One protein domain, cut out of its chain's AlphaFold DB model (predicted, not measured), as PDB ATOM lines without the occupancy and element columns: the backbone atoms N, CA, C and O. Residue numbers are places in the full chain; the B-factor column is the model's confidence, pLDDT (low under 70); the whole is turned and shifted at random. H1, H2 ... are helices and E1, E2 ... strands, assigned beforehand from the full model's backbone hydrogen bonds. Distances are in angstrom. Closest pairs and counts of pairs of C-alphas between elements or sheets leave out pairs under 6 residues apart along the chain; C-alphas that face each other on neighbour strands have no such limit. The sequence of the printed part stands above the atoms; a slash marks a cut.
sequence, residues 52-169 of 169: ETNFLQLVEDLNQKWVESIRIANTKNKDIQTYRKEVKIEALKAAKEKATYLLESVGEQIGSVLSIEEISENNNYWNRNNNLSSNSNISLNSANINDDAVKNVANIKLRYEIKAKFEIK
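AT A GLANCE: This is residues 52 to 169 of the 169 residues of an uncharacterized protein of Microscillaceae bacterium (UniProt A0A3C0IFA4). A long, thin rod: at one end a two-stranded ribbon, E1 and E2, has the long helix H2 packed on it, mainly on E2, and at the other end the short helices H1 and H4 lie among loops. H3 lies between these ends. The printed part has 118 residues with four named helices and two named strands, in the order H1 H2 E1 H3 H4 E2; the sheet E1 - E2 is antiparallel, and the class is mixed, helices and strands. The whole is extended, with a radius of gyration of the C-alphas of 22.0 A and spans of 72 by 24 by 23 A.

IN THESE COORDINATES: E1 is residues 110 to 119, 21.9 A long, and bends by 67 degrees at residue 113. E2, residues 161 to 168, is 22.0 A long and ends at C-alpha 168 (216.718, 176.458, 185.769). H2, residues 80 to 104, is 36.3 A long. H3 is residues 124 to 135, 16.6 A; H4 is residues 147 to 151, 6.0 A. H1, residues 55 to 61, 9.8 A, begins at C-alpha 55 (216.698, 201.788, 138.868).

HOW THE PARTS SIT: E1 and E2 are antiparallel neighbours at 157 degrees, with N 111 and O 167 2.8 A apart and N 163 and O 117 2.8 A apart, within hydrogen-bond range. The closest C-alphas of H2 and E2 are those of Leu 92 and Ile 162, 6.3 A. H2 and H3 are apart. H1 and H4 are close but not clearly touching; their closest C-alphas, Leu 56 and Val 150, are 6.6 A apart. Residues 70 to 71 pair antiparallel with residues 137 to 138. Every O i to N i+4 pair is within hydrogen-bond range in H1, H2 and H4, and 6 of 8 in H3.

THE WHOLE: The farthest C-alphas, Lys 65 and Lys 169, are 72.0 A apart. The printed part has no cut. The links H1 to H2 and H3 to H4 are long. Mean pLDDT of the printed part is 73.8; residue 74, residues 76 to 77 and residues 120 to 158 are under 70.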
ATOM      1  N   GLU A  52     222.390 195.166 140.263       76.75
ATOM      2  CA  GLU A  52     223.338 196.071 139.592       76.75
ATOM      3  C   GLU A  52     222.631 197.105 138.706       76.75
ATOM      4  O   GLU A  52     223.259 198.028 138.199       76.75
ATOM      5  N   THR A  53     221.318 196.958 138.508       78.62
ATOM      6  CA  THR A  53     220.541 197.888 137.689       78.62
ATOM      7  C   THR A  53     220.366 199.188 138.457       78.62
ATOM      8  O   THR A  53     219.752 199.194 139.525       78.62
ATOM      9  N   ASN A  54     220.837 200.297 137.890       80.00
ATOM     10  CA  ASN A  54     220.493 201.613 138.403       80.00
ATOM     11  C   ASN A  54     219.019 201.906 138.079       80.00
ATOM     12  O   ASN A  54     218.675 202.316 136.972       80.00
ATOM     13  N   PHE A  55     218.139 201.628 139.042       77.25
ATOM     14  CA  PHE A  55     216.698 201.788 138.868       77.25
ATOM     15  C   PHE A  55     216.294 203.253 138.647       77.25
ATOM     16  O   PHE A  55     215.396 203.501 137.851       77.25
ATOM     17  N   LEU A  56     216.986 204.204 139.286       75.56
ATOM     18  CA  LEU A  56     216.762 205.639 139.082       75.56
ATOM     19  C   LEU A  56     217.016 206.032 137.627       75.56
ATOM     20  O   LEU A  56     216.120 206.566 136.979       75.56
ATOM     21  N   GLN A  57     218.188 205.668 137.100       80.31
ATOM     22  CA  GLN A  57     218.540 205.946 135.708       80.31
ATOM     23  C   GLN A  57     217.535 205.313 134.738       80.31
ATOM     24  O   GLN A  57     217.077 205.960 133.806       80.31
ATOM     25  N   LEU A  58     217.129 204.062 134.988       83.56
ATOM     26  CA  LEU A  58     216.135 203.382 134.157       83.56
ATOM     27  C   LEU A  58     214.783 204.115 134.152       83.56
ATOM     28  O   LEU A  58     214.123 204.177 133.117       83.56
ATOM     29  N   VAL A  59     214.341 204.634 135.300       82.00
ATOM     30  CA  VAL A  59     213.091 205.398 135.404       82.00
ATOM     31  C   VAL A  59     213.194 206.725 134.650       82.00
ATOM     32  O   VAL A  59     212.241 207.088 133.965       82.00
ATOM     33  N   GLU A  60     214.333 207.415 134.731       80.94
ATOM     34  CA  GLU A  60     214.596 208.633 133.955       80.94
ATOM     35  C   GLU A  60     214.580 208.360 132.447       80.94
ATOM     36  O   GLU A  60     213.880 209.053 131.708       80.94
ATOM     37  N   ASP A  61     215.258 207.304 131.994       84.69
ATOM     38  CA  ASP A  61     215.290 206.910 130.581       84.69
ATOM     39  C   ASP A  61     213.878 206.564 130.059       84.69
ATOM     40  O   ASP A  61     213.518 206.866 128.915       84.69
ATOM     41  N   LEU A  62     213.045 205.960 130.916       84.50
ATOM     42  CA  LEU A  62     211.652 205.608 130.632       84.50
ATOM     43  C   LEU A  62     210.663 206.766 130.833       84.50
ATOM     44  O   LEU A  62     209.475 206.572 130.567       84.50
ATOM     45  N   ASN A  63     211.104 207.960 131.242       83.62
ATOM     46  CA  ASN A  63     210.253 209.146 131.372       83.62
ATOM     47  C   ASN A  63     209.917 209.752 129.996       83.62
ATOM     48  O   ASN A  63     210.294 210.870 129.643       83.62
ATOM     49  N   GLN A  64     209.224 208.967 129.178       84.19
ATOM     50  CA  GLN A  64     208.813 209.316 127.829       84.19
ATOM     51  C   GLN A  64     207.319 209.632 127.810       84.19
ATOM     52  O   GLN A  64     206.536 209.002 128.513       84.19
ATOM     53  N   LYS A  65     206.885 210.537 126.924       83.12
ATOM     54  CA  LYS A  65     205.467 210.950 126.802       83.12
ATOM     55  C   LYS A  65     204.480 209.795 126.565       83.12
ATOM     56  O   LYS A  65     203.289 209.958 126.795       83.12
ATOM     57  N   TRP A  66     204.962 208.660 126.059       80.25
ATOM     58  CA  TRP A  66     204.165 207.464 125.776       80.25
ATOM     59  C   TRP A  66     204.145 206.446 126.931       80.25
ATOM     60  O   TRP A  66     203.392 205.474 126.868       80.25
ATOM     61  N   VAL A  67     204.949 206.643 127.982       82.31
ATOM     62  CA  VAL A  67     204.936 205.814 129.191       82.31
ATOM     63  C   VAL A  67     203.947 206.411 130.178       82.31
ATOM     64  O   VAL A  67     204.138 207.500 130.701       82.31
ATOM     65  N   GLU A  68     202.872 205.675 130.441       81.75
ATOM     66  CA  GLU A  68     201.794 206.172 131.295       81.75
ATOM     67  C   GLU A  68     202.072 205.989 132.793       81.75
ATOM     68  O   GLU A  68     201.725 206.839 133.607       81.75
ATOM     69  N   SER A  69     202.669 204.861 133.179       78.50
ATOM     70  CA  SER A  69     202.929 204.556 134.586       78.50
ATOM     71  C   SER A  69     204.027 203.512 134.732       78.50
ATOM     72  O   SER A  69     204.032 202.516 134.001       78.50
ATOM     73  N   ILE A  70     204.887 203.686 135.734       81.38
ATOM     74  CA  ILE A  70     205.881 202.697 136.156       81.38
ATOM     75  C   ILE A  70     205.536 202.261 137.583       81.38
ATOM     76  O   ILE A  70     205.331 203.093 138.470       81.38
ATOM     77  N   ARG A  71     205.464 200.944 137.802       75.00
ATOM     78  CA  ARG A  71     205.195 200.337 139.114       75.00
ATOM     79  C   ARG A  71     206.127 199.160 139.376       75.00
ATOM     80  O   ARG A  71     206.430 198.385 138.466       75.00
ATOM     81  N   ILE A  72     206.531 198.987 140.627       74.94
ATOM     82  CA  ILE A  72     207.352 197.850 141.061       74.94
ATOM     83  C   ILE A  72     206.426 196.665 141.311       74.94
ATOM     84  O   ILE A  72     205.831 196.603 142.365       74.94
ATOM     85  N   ALA A  73     206.289 195.718 140.382       70.81
ATOM     86  CA  ALA A  73     205.290 194.649 140.522       70.81
ATOM     87  C   ALA A  73     205.608 193.588 141.600       70.81
ATOM     88  O   ALA A  73     204.690 192.985 142.150       70.81
ATOM     89  N   ASN A  74     206.888 193.284 141.846       67.62
ATOM     90  CA  ASN A  74     207.315 192.291 142.838       67.62
ATOM     91  C   ASN A  74     208.811 192.450 143.148       67.62
ATOM     92  O   ASN A  74     209.607 192.635 142.224       67.62
ATOM     93  N   THR A  75     209.200 192.263 144.408       70.44
ATOM     94  CA  THR A  75     210.600 192.201 144.847       70.44
ATOM     95  C   THR A  75     210.918 190.785 145.341       70.44
ATOM     96  O   THR A  75     210.383 190.333 146.352       70.44
ATOM     97  N   LYS A  76     211.796 190.056 144.636       69.12
ATOM     98  CA  LYS A  76     212.223 188.694 145.013       69.12
ATOM     99  C   LYS A  76     213.709 188.664 145.358       69.12
ATOM    100  O   LYS A  76     214.523 189.168 144.592       69.12
ATOM    101  N   ASN A  77     214.059 187.988 146.451       69.69
ATOM    102  CA  ASN A  77     215.443 187.685 146.815       69.69
ATOM    103  C   ASN A  77     215.693 186.171 146.674       69.69
ATOM    104  O   ASN A  77     214.884 185.370 147.144       69.69
ATOM    105  N   LYS A  78     216.782 185.784 145.992       73.62
ATOM    106  CA  LYS A  78     217.152 184.372 145.773       73.62
ATOM    107  C   LYS A  78     217.507 183.668 147.085       73.62
ATOM    108  O   LYS A  78     217.107 182.527 147.285       73.62
ATOM    109  N   ASP A  79     218.151 184.389 147.996       77.12
ATOM    110  CA  ASP A  79     218.709 183.855 149.238       77.12
ATOM    111  C   ASP A  79     217.779 184.090 150.432       77.12
ATOM    112  O   ASP A  79     218.171 183.965 151.590       77.12
ATOM    113  N   ILE A  80     216.503 184.400 150.165       77.81
ATOM    114  CA  ILE A  80     215.516 184.688 151.209       77.81
ATOM    115  C   ILE A  80     215.417 183.553 152.232       77.81
ATOM    116  O   ILE A  80     215.268 183.816 153.416       77.81
ATOM    117  N   GLN A  81     215.545 182.292 151.813       75.94
ATOM    118  CA  GLN A  81     215.494 181.153 152.736       75.94
ATOM    119  C   GLN A  81     216.707 181.110 153.670       75.94
ATOM    120  O   GLN A  81     216.556 180.786 154.849       75.94
ATOM    121  N   THR A  82     217.883 181.489 153.171       80.38
ATOM    122  CA  THR A  82     219.112 181.589 153.963       80.38
ATOM    123  C   THR A  82     218.958 182.655 155.039       80.38
ATOM    124  O   THR A  82     219.092 182.346 156.220       80.38
ATOM    125  N   TYR A  83     218.529 183.863 154.665       80.19
ATOM    126  CA  TYR A  83     218.313 184.947 155.627       80.19
ATOM    127  C   TYR A  83     217.240 184.613 156.667       80.19
ATOM    128  O   TYR A  83     217.385 184.924 157.846       80.19
ATOM    129  N   ARG A  84     216.168 183.918 156.269       83.38
ATOM    130  CA  ARG A  84     215.152 183.444 157.219       83.38
ATOM    131  C   ARG A  84     215.737 182.487 158.254       83.38
ATOM    132  O   ARG A  84     215.375 182.570 159.424       83.38
ATOM    133  N   LYS A  85     216.628 181.587 157.840       85.44
ATOM    134  CA  LYS A  85     217.328 180.678 158.753       85.44
ATOM    135  C   LYS A  85     218.258 181.448 159.693       85.44
ATOM    136  O   LYS A  85     218.252 181.177 160.890       85.44
ATOM    137  N   GLU A  86     219.022 182.400 159.170       86.81
ATOM    138  CA  GLU A  86     219.961 183.210 159.955       86.81
ATOM    139  C   GLU A  86     219.251 184.018 161.043       86.81
ATOM    140  O   GLU A  86     219.594 183.881 162.215       86.81
ATOM    141  N   VAL A  87     218.191 184.753 160.690       85.94
ATOM    142  CA  VAL A  87     217.440 185.573 161.656       85.94
ATOM    143  C   VAL A  87     216.772 184.707 162.729       85.94
ATOM    144  O   VAL A  87     216.711 185.100 163.888       85.94
ATOM    145  N   LYS A  88     216.316 183.494 162.390       88.69
ATOM    146  CA  LYS A  88     215.795 182.543 163.388       88.69
ATOM    147  C   LYS A  88     216.875 182.075 164.366       88.69
ATOM    148  O   LYS A  88     216.630 182.008 165.567       88.69
ATOM    149  N   ILE A  89     218.073 181.759 163.872       90.94
ATOM    150  CA  ILE A  89     219.201 181.367 164.732       90.94
ATOM    151  C   ILE A  89     219.583 182.525 165.657       90.94
ATOM    152  O   ILE A  89     219.816 182.314 166.846       90.94
ATOM    153  N   GLU A  90     219.632 183.741 165.122       91.38
ATOM    154  CA  GLU A  90     219.938 184.945 165.886       91.38
ATOM    155  C   GLU A  90     218.873 185.240 166.949       91.38
ATOM    156  O   GLU A  90     219.217 185.459 168.109       91.38
ATOM    157  N   ALA A  91     217.588 185.122 166.608       89.94
ATOM    158  CA  ALA A  91     216.489 185.281 167.558       89.94
ATOM    159  C   ALA A  91     216.573 184.275 168.720       89.94
ATOM    160  O   ALA A  91     216.356 184.639 169.875       89.94
ATOM    161  N   LEU A  92     216.946 183.020 168.446       93.56
ATOM    162  CA  LEU A  92     217.136 182.013 169.493       93.56
ATOM    163  C   LEU A  92     218.361 182.317 170.372       93.56
ATOM    164  O   LEU A  92     218.297 182.139 171.589       93.56
ATOM    165  N   LYS A  93     219.467 182.793 169.784       94.44
ATOM    166  CA  LYS A  93     220.649 183.234 170.545       94.44
ATOM    167  C   LYS A  93     220.308 184.400 171.469       94.44
ATOM    168  O   LYS A  93     220.634 184.329 172.649       94.44
ATOM    169  N   ALA A  94     219.589 185.400 170.961       93.94
ATOM    170  CA  ALA A  94     219.127 186.540 171.746       93.94
ATOM    171  C   ALA A  94     218.185 186.108 172.881       93.94
ATOM    172  O   ALA A  94     218.287 186.605 174.001       93.94
ATOM    173  N   ALA A  95     217.296 185.139 172.631       93.25
ATOM    174  CA  ALA A  95     216.440 184.570 173.671       93.25
ATOM    175  C   ALA A  95     217.254 183.865 174.770       93.25
ATOM    176  O   ALA A  95     216.949 184.028 175.951       93.25
ATOM    177  N   LYS A  96     218.301 183.116 174.397       94.44
ATOM    178  CA  LYS A  96     219.207 182.467 175.352       94.44
ATOM    179  C   LYS A  96     219.982 183.492 176.175       94.44
ATOM    180  O   LYS A  96     219.976 183.395 177.393       94.44
ATOM    181  N   GLU A  97     220.613 184.466 175.528       96.31
ATOM    182  CA  GLU A  97     221.349 185.546 176.197       96.31
ATOM    183  C   GLU A  97     220.451 186.296 177.186       96.31
ATOM    184  O   GLU A  97     220.838 186.528 178.330       96.31
ATOM    185  N   LYS A  98     219.206 186.571 176.775       95.94
ATOM    186  CA  LYS A  98     218.187 187.162 177.637       95.94
ATOM    187  C   LYS A  98     217.852 186.321 178.856       95.94
ATOM    188  O   LYS A  98     217.788 186.852 179.957       95.94
ATOM    189  N   ALA A  99     217.634 185.026 178.671       95.31
ATOM    190  CA  ALA A  99     217.387 184.127 179.787       95.31
ATOM    191  C   ALA A  99     218.598 184.050 180.733       95.31
ATOM    192  O   ALA A  99     218.402 184.069 181.943       95.31
ATOM    193  N   THR A 100     219.827 184.040 180.203       96.44
ATOM    194  CA  THR A 100     221.056 184.016 181.007       96.44
ATOM    195  C   THR A 100     221.126 185.206 181.962       96.44
ATOM    196  O   THR A 100     221.173 184.991 183.169       96.44
ATOM    197  N   TYR A 101     221.060 186.447 181.460       96.75
ATOM    198  CA  TYR A 101     221.209 187.610 182.345       96.75
ATOM    199  C   TYR A 101     220.031 187.778 183.317       96.75
ATOM    200  O   TYR A 101     220.198 188.334 184.402       96.75
ATOM    201  N   LEU A 102     218.829 187.315 182.949       96.31
ATOM    202  CA  LEU A 102     217.670 187.361 183.841       96.31
ATOM    203  C   LEU A 102     217.814 186.374 185.003       96.31
ATOM    204  O   LEU A 102     217.531 186.749 186.137       96.31
ATOM    205  N   LEU A 103     218.278 185.152 184.742       95.94
ATOM    206  CA  LEU A 103     218.494 184.150 185.790       95.94
ATOM    207  C   LEU A 103     219.679 184.518 186.691       95.94
ATOM    208  O   LEU A 103     219.565 184.457 187.912       95.94
ATOM    209  N   GLU A 104     220.772 185.022 186.112       95.56
ATOM    210  CA  GLU A 104     221.921 185.504 186.887       95.56
ATOM    211  C   GLU A 104     221.522 186.615 187.872       95.56
ATOM    212  O   GLU A 104     222.026 186.659 188.994       95.56
ATOM    213  N   SER A 105     220.563 187.476 187.500       96.44
ATOM    214  CA  SER A 105     220.065 188.550 188.371       96.44
ATOM    215  C   SER A 105     219.327 188.059 189.625       96.44
ATOM    216  O   SER A 105     219.222 188.804 190.599       96.44
ATOM    217  N   VAL A 106     218.848 186.810 189.619       95.81
ATOM    218  CA  VAL A 106     218.172 186.160 190.755       95.81
ATOM    219  C   VAL A 106     219.029 185.070 191.408       95.81
ATOM    220  O   VAL A 106     218.559 184.376 192.303       95.81
ATOM    221  N   GLY A 107     220.302 184.948 191.011       94.31
ATOM    222  CA  GLY A 107     221.238 183.960 191.556       94.31
ATOM    223  C   GLY A 107     221.049 182.540 191.015       94.31
ATOM    224  O   GLY A 107     221.588 181.599 191.593       94.31
ATOM    225  N   GLU A 108     220.309 182.386 189.918       95.19
ATOM    226  CA  GLU A 108     220.052 181.107 189.255       95.19
ATOM    227  C   GLU A 108     220.887 180.968 187.973       95.19
ATOM    228  O   GLU A 108     221.380 181.953 187.415       95.19
ATOM    229  N   GLN A 109     221.047 179.739 187.472       93.94
ATOM    230  CA  GLN A 109     221.772 179.482 186.225       93.94
ATOM    231  C   GLN A 109     220.871 178.896 185.140       93.94
ATOM    232  O   GLN A 109     219.966 178.102 185.393       93.94
ATOM    233  N   ILE A 110     221.160 179.246 183.886       94.81
ATOM    234  CA  ILE A 110     220.443 178.690 182.740       94.81
ATOM    235  C   ILE A 110     220.812 177.212 182.515       94.81
ATOM    236  O   ILE A 110     221.984 176.835 182.415       94.81
ATOM    237  N   GLY A 111     219.792 176.365 182.423       93.25
ATOM    238  CA  GLY A 111     219.887 174.936 182.150       93.25
ATOM    239  C   GLY A 111     219.703 174.578 180.673       93.25
ATOM    240  O   GLY A 111     219.997 175.359 179.762       93.25
ATOM    241  N   SER A 112     219.245 173.349 180.424       93.75
ATOM    242  CA  SER A 112     219.022 172.830 179.071       93.75
ATOM    243  C   SER A 112     217.791 173.458 178.404       93.75
ATOM    244  O   SER A 112     216.888 173.971 179.065       93.75
ATOM    245  N   VAL A 113     217.729 173.412 177.070       94.19
ATOM    246  CA  VAL A 113     216.542 173.866 176.326       94.19
ATOM    247  C   VAL A 113     215.420 172.842 176.480       94.19
ATOM    248  O   VAL A 113     215.605 171.678 176.139       94.19
ATOM    249  N   LEU A 114     214.253 173.284 176.948       94.06
ATOM    250  CA  LEU A 114     213.059 172.452 177.127       94.06
ATOM    251  C   LEU A 114     212.104 172.532 175.933       94.06
ATOM    252  O   LEU A 114     211.496 171.537 175.554       94.06
ATOM    253  N   SER A 115     211.935 173.721 175.353       94.00
ATOM    254  CA  SER A 115     211.055 173.928 174.196       94.00
ATOM    255  C   SER A 115     211.517 175.120 173.368       94.00
ATOM    256  O   SER A 115     212.012 176.108 173.916       94.00
ATOM    257  N   ILE A 116     211.322 175.026 172.053       92.81
ATOM    258  CA  ILE A 116     211.487 176.114 171.091       92.81
ATOM    259  C   ILE A 116     210.207 176.162 170.260       92.81
ATOM    260  O   ILE A 116     209.882 175.212 169.552       92.81
ATOM    261  N   GLU A 117     209.493 177.276 170.337       90.88
ATOM    262  CA  GLU A 117     208.251 177.521 169.612       90.88
ATOM    263  C   GLU A 117     208.423 178.767 168.738       90.88
ATOM    264  O   GLU A 117     208.800 179.838 169.217       90.88
ATOM    265  N   GLU A 118     208.139 178.638 167.443       84.00
ATOM    266  CA  GLU A 118     208.041 179.792 166.551       84.00
ATOM    267  C   GLU A 118     206.678 180.455 166.759       84.00
ATOM    268  O   GLU A 118     205.635 179.841 166.518       84.00
ATOM    269  N   ILE A 119     206.670 181.716 167.194       79.25
ATOM    270  CA  ILE A 119     205.431 182.485 167.256       79.25
ATOM    271  C   ILE A 119     205.158 182.954 165.832       79.25
ATOM    272  O   ILE A 119     205.812 183.857 165.309       79.25
ATOM    273  N   SER A 120     204.195 182.308 165.175       63.41
ATOM    274  CA  SER A 120     203.681 182.805 163.906       63.41
ATOM    275  C   SER A 120     202.985 184.136 164.190       63.41
ATOM    276  O   SER A 120     201.856 184.161 164.693       63.41
ATOM    277  N   GLU A 121     203.631 185.250 163.849       52.78
ATOM    278  CA  GLU A 121     202.898 186.476 163.576       52.78
ATOM    279  C   GLU A 121     201.901 186.132 162.480       52.78
ATOM    280  O   GLU A 121     202.292 185.772 161.368       52.78
ATOM    281  N   ASN A 122     200.622 186.163 162.851       46.81
ATOM    282  CA  ASN A 122     199.463 185.967 161.998       46.81
ATOM    283  C   ASN A 122     199.823 186.298 160.538       46.81
ATOM    284  O   ASN A 122     200.163 187.447 160.240       46.81
ATOM    285  N   ASN A 123     199.813 185.276 159.672       45.03
ATOM    286  CA  ASN A 123     200.399 185.180 158.316       45.03
ATOM    287  C   ASN A 123     200.056 186.336 157.332       45.03
ATOM    288  O   ASN A 123     200.455 186.344 156.168       45.03
ATOM    289  N   ASN A 124     199.297 187.328 157.786       43.78
ATOM    290  CA  ASN A 124     198.897 188.539 157.093       43.78
ATOM    291  C   ASN A 124     199.974 189.628 157.004       43.78
ATOM    292  O   ASN A 124     199.897 190.429 156.073       43.78
ATOM    293  N   TYR A 125     200.968 189.696 157.898       44.88
ATOM    294  CA  TYR A 125     201.955 190.792 157.830       44.88
ATOM    295  C   TYR A 125     202.871 190.671 156.599       44.88
ATOM    296  O   TYR A 125     203.149 191.653 155.913       44.88
ATOM    297  N   TRP A 126     203.249 189.442 156.238       44.72
ATOM    298  CA  TRP A 126     204.103 189.166 155.080       44.72
ATOM    299  C   TRP A 126     203.353 189.290 153.749       44.72
ATOM    300  O   TRP A 126     203.914 189.773 152.766       44.72
ATOM    301  N   ASN A 127     202.070 188.911 153.713       44.19
ATOM    302  CA  ASN A 127     201.254 189.024 152.503       44.19
ATOM    303  C   ASN A 127     200.788 190.471 152.243       44.19
ATOM    304  O   ASN A 127     200.597 190.869 151.094       44.19
ATOM    305  N   ARG A 128     200.665 191.295 153.296       41.59
ATOM    306  CA  ARG A 128     200.403 192.733 153.148       41.59
ATOM    307  C   ARG A 128     201.659 193.508 152.763       41.59
ATOM    308  O   ARG A 128     201.594 194.266 151.802       41.59
ATOM    309  N   ASN A 129     202.813 193.279 153.393       42.38
ATOM    310  CA  ASN A 129     204.013 194.068 153.078       42.38
ATOM    311  C   ASN A 129     204.638 193.757 151.714       42.38
ATOM    312  O   ASN A 129     205.157 194.675 151.081       42.38
ATOM    313  N   ASN A 130     204.537 192.524 151.206       44.72
ATOM    314  CA  ASN A 130     204.987 192.242 149.839       44.72
ATOM    315  C   ASN A 130     204.120 192.943 148.783       44.72
ATOM    316  O   ASN A 130     204.633 193.300 147.735       44.72
ATOM    317  N   ASN A 131     202.834 193.184 149.055       41.16
ATOM    318  CA  ASN A 131     201.939 193.848 148.103       41.16
ATOM    319  C   ASN A 131     201.858 195.370 148.301       41.16
ATOM    320  O   ASN A 131     201.674 196.090 147.329       41.16
ATOM    321  N   LEU A 132     202.028 195.883 149.524       40.69
ATOM    322  CA  LEU A 132     202.027 197.328 149.790       40.69
ATOM    323  C   LEU A 132     203.332 198.004 149.346       40.69
ATOM    324  O   LEU A 132     203.286 199.118 148.833       40.69
ATOM    325  N   SER A 133     204.474 197.318 149.454       44.09
ATOM    326  CA  SER A 133     205.760 197.844 148.961       44.09
ATOM    327  C   SER A 133     205.940 197.657 147.448       44.09
ATOM    328  O   SER A 133     206.688 198.395 146.816       44.09
ATOM    329  N   SER A 134     205.255 196.673 146.855       43.44
ATOM    330  CA  SER A 134     205.244 196.390 145.410       43.44
ATOM    331  C   SER A 134     204.014 196.972 144.697       43.44
ATOM    332  O   SER A 134     203.574 196.482 143.662       43.44
ATOM    333  N   ASN A 135     203.414 198.021 145.250       41.72
ATOM    334  CA  ASN A 135     202.399 198.789 144.535       41.72
ATOM    335  C   ASN A 135     202.641 200.294 144.704       41.72
ATOM    336  O   ASN A 135     201.706 201.086 144.792       41.72
ATOM    337  N   SER A 136     203.918 200.689 144.761       49.31
ATOM    338  CA  SER A 136     204.311 202.089 144.649       49.31
ATOM    339  C   SER A 136     204.118 202.538 143.199       49.31
ATOM    340  O   SER A 136     204.843 202.099 142.299       49.31
ATOM    341  N   ASN A 137     203.136 203.406 142.967       49.44
ATOM    342  CA  ASN A 137     203.046 204.158 141.721       49.44
ATOM    343  C   ASN A 137     204.099 205.265 141.773       49.44
ATOM    344  O   ASN A 137     204.040 206.129 142.647       49.44
ATOM    345  N   ILE A 138     205.066 205.233 140.859       55.12
ATOM    346  CA  ILE A 138     206.026 206.329 140.725       55.12
ATOM    347  C   ILE A 138     205.327 207.428 139.923       55.12
ATOM    348  O   ILE A 138     205.028 207.245 138.743       55.12
ATOM    349  N   SER A 139     205.016 208.550 140.578       50.28
ATOM    350  CA  SER A 139     204.490 209.738 139.902       50.28
ATOM    351  C   SER A 139     205.649 210.483 139.244       50.28
ATOM    352  O   SER A 139     206.474 211.080 139.929       50.28
ATOM    353  N   LEU A 140     205.721 210.435 137.912       51.00
ATOM    354  CA  LEU A 140     206.791 211.060 137.119       51.00
ATOM    355  C   LEU A 140     206.635 212.589 136.976       51.00
ATOM    356  O   LEU A 140     207.501 213.247 136.412       51.00
ATOM    357  N   ASN A 141     205.536 213.163 137.481       49.91
ATOM    358  CA  ASN A 141     205.140 214.550 137.207       49.91
ATOM    359  C   ASN A 141     205.591 215.572 138.270       49.91
ATOM    360  O   ASN A 141     205.245 216.748 138.173       49.91
ATOM    361  N   SER A 142     206.347 215.156 139.288       44.06
ATOM    362  CA  SER A 142     206.948 216.066 140.268       44.06
ATOM    363  C   SER A 142     208.451 216.147 140.029       44.06
ATOM    364  O   SER A 142     209.140 215.140 140.157       44.06
ATOM    365  N   ALA A 143     208.955 217.349 139.738       45.56
ATOM    366  CA  ALA A 143     210.360 217.695 139.473       45.56
ATOM    367  C   ALA A 143     211.353 217.419 140.630       45.56
ATOM    368  O   ALA A 143     212.444 217.969 140.659       45.56
ATOM    369  N   ASN A 144     210.981 216.570 141.583       46.19
ATOM    370  CA  ASN A 144     211.840 216.022 142.615       46.19
ATOM    371  C   ASN A 144     211.480 214.542 142.741       46.19
ATOM    372  O   ASN A 144     210.576 214.170 143.493       46.19
ATOM    373  N   ILE A 145     212.166 213.688 141.977       49.19
ATOM    374  CA  ILE A 145     212.286 212.282 142.352       49.19
ATOM    375  C   ILE A 145     213.070 212.313 143.663       49.19
ATOM    376  O   ILE A 145     214.290 212.433 143.662       49.19
ATOM    377  N   ASN A 146     212.359 212.331 144.793       48.19
ATOM    378  CA  ASN A 146     212.999 212.267 146.098       48.19
ATOM    379  C   ASN A 146     213.835 210.985 146.110       48.19
ATOM    380  O   ASN A 146     213.286 209.891 145.975       48.19
ATOM    381  N   ASP A 147     215.149 211.134 146.242       47.31
ATOM    382  CA  ASP A 147     216.135 210.049 146.264       47.31
ATOM    383  C   ASP A 147     215.726 208.944 147.267       47.31
ATOM    384  O   ASP A 147     215.858 207.751 147.001       47.31
ATOM    385  N   ASP A 148     215.055 209.329 148.357       46.75
ATOM    386  CA  ASP A 148     214.474 208.416 149.343       46.75
ATOM    387  C   ASP A 148     213.304 207.571 148.813       46.75
ATOM    388  O   ASP A 148     213.169 206.410 149.193       46.75
ATOM    389  N   ALA A 149     212.456 208.078 147.916       44.97
ATOM    390  CA  ALA A 149     211.339 207.308 147.359       44.97
ATOM    391  C   ALA A 149     211.816 206.167 146.442       44.97
ATOM    392  O   ALA A 149     211.119 205.161 146.303       44.97
ATOM    393  N   VAL A 150     213.011 206.295 145.853       47.09
ATOM    394  CA  VAL A 150     213.568 205.319 144.903       47.09
ATOM    395  C   VAL A 150     214.671 204.451 145.511       47.09
ATOM    396  O   VAL A 150     214.759 203.267 145.184       47.09
ATOM    397  N   LYS A 151     215.429 204.958 146.493       47.09
ATOM    398  CA  LYS A 151     216.265 204.125 147.383       47.09
ATOM    399  C   LYS A 151     215.448 203.077 148.145       47.09
ATOM    400  O   LYS A 151     215.989 202.068 148.586       47.09
ATOM    401  N   ASN A 152     214.136 203.280 148.233       44.00
ATOM    402  CA  ASN A 152     213.160 202.332 148.748       44.00
ATOM    403  C   ASN A 152     212.606 201.369 147.675       44.00
ATOM    404  O   ASN A 152     211.427 201.013 147.723       44.00
ATOM    405  N   VAL A 153     213.435 200.847 146.757       52.47
ATOM    406  CA  VAL A 153     213.167 199.499 146.215       52.47
ATOM    407  C   VAL A 153     213.209 198.563 147.420       52.47
ATOM    408  O   VAL A 153     214.271 198.187 147.901       52.47
ATOM    409  N   ALA A 154     212.027 198.328 147.984       53.97
ATOM    410  CA  ALA A 154     211.836 197.991 149.382       53.97
ATOM    411  C   ALA A 154     212.780 196.890 149.870       53.97
ATOM    412  O   ALA A 154     212.678 195.731 149.457       53.97
ATOM    413  N   ASN A 155     213.682 197.255 150.784       54.56
ATOM    414  CA  ASN A 155     214.461 196.286 151.537       54.56
ATOM    415  C   ASN A 155     213.493 195.300 152.199       54.56
ATOM    416  O   ASN A 155     212.590 195.703 152.937       54.56
ATOM    417  N   ILE A 156     213.680 194.004 151.942       62.22
ATOM    418  CA  ILE A 156     212.870 192.962 152.575       62.22
ATOM    419  C   ILE A 156     213.322 192.858 154.034       62.22
ATOM    420  O   ILE A 156     214.324 192.216 154.340       62.22
ATOM    421  N   LYS A 157     212.591 193.512 154.942       65.75
ATOM    422  CA  LYS A 157     212.806 193.382 156.388       65.75
ATOM    423  C   LYS A 157     212.209 192.059 156.869       65.75
ATOM    424  O   LYS A 157     211.020 191.816 156.670       65.75
ATOM    425  N   LEU A 158     213.025 191.217 157.502       69.81
ATOM    426  CA  LEU A 158     212.580 189.969 158.127       69.81
ATOM    427  C   LEU A 158     212.423 190.188 159.633       69.81
ATOM    428  O   LEU A 158     213.344 190.682 160.278       69.81
ATOM    429  N   ARG A 159     211.277 189.792 160.190       75.50
ATOM    430  CA  ARG A 159     211.036 189.726 161.635       75.50
ATOM    431  C   ARG A 159     210.665 188.294 161.997       75.50
ATOM    432  O   ARG A 159     209.826 187.696 161.325       75.50
ATOM    433  N   TYR A 160     211.296 187.762 163.038       75.38
ATOM    434  CA  TYR A 160     210.991 186.448 163.593       75.38
ATOM    435  C   TYR A 160     210.880 186.537 165.107       75.38
ATOM    436  O   TYR A 160     211.703 187.177 165.757       75.38
ATOM    437  N   GLU A 161     209.870 185.866 165.648       81.50
ATOM    438  CA  GLU A 161     209.649 185.756 167.081       81.50
ATOM    439  C   GLU A 161     209.761 184.294 167.495       81.50
ATOM    440  O   GLU A 161     209.113 183.409 166.931       81.50
ATOM    441  N   ILE A 162     210.623 184.042 168.477       87.69
ATOM    442  CA  ILE A 162     210.870 182.713 169.024       87.69
ATOM    443  C   ILE A 162     210.599 182.759 170.517       87.69
ATOM    444  O   ILE A 162     211.118 183.614 171.236       87.69
ATOM    445  N   LYS A 163     209.811 181.797 170.984       91.50
ATOM    446  CA  LYS A 163     209.623 181.512 172.396       91.50
ATOM    447  C   LYS A 163     210.472 180.304 172.756       91.50
ATOM    448  O   LYS A 163     210.248 179.212 172.246       91.50
ATOM    449  N   ALA A 164     211.437 180.502 173.644       93.19
ATOM    450  CA  ALA A 164     212.267 179.430 174.177       93.19
ATOM    451  C   ALA A 164     211.973 179.234 175.668       93.19
ATOM    452  O   ALA A 164     211.805 180.205 176.405       93.19
ATOM    453  N   LYS A 165     211.898 177.975 176.104       95.12
ATOM    454  CA  LYS A 165     211.830 177.591 177.518       95.12
ATOM    455  C   LYS A 165     213.133 176.905 177.888       95.12
ATOM    456  O   LYS A 165     213.556 175.990 177.179       95.12
ATOM    457  N   PHE A 166     213.732 177.327 178.990       95.50
ATOM    458  CA  PHE A 166     214.957 176.751 179.528       95.50
ATOM    459  C   PHE A 166     214.674 176.180 180.914       95.50
ATOM    460  O   PHE A 166     213.804 176.673 181.629       95.50
ATOM    461  N   GLU A 167     215.392 175.122 181.256       95.00
ATOM    462  CA  GLU A 167     215.500 174.634 182.624       95.00
ATOM    463  C   GLU A 167     216.268 175.653 183.477       95.00
ATOM    464  O   GLU A 167     217.094 176.407 182.959       95.00
ATOM    465  N   ILE A 168     215.992 175.668 184.775       94.88
ATOM    466  CA  ILE A 168     216.718 176.458 185.769       94.88
ATOM    467  C   ILE A 168     217.572 175.485 186.581       94.88
ATOM    468  O   ILE A 168     217.084 174.419 186.961       94.88
ATOM    469  N   LYS A 169     218.838 175.841 186.798       88.62
ATOM    470  CA  LYS A 169     219.787 175.100 187.630       88.62
ATOM    471  C   LYS A 169     219.960 175.744 188.993       88.62
ATOM    472  O   LYS A 169     220.061 176.994 189.025       88.62
TER     473      LYS A 169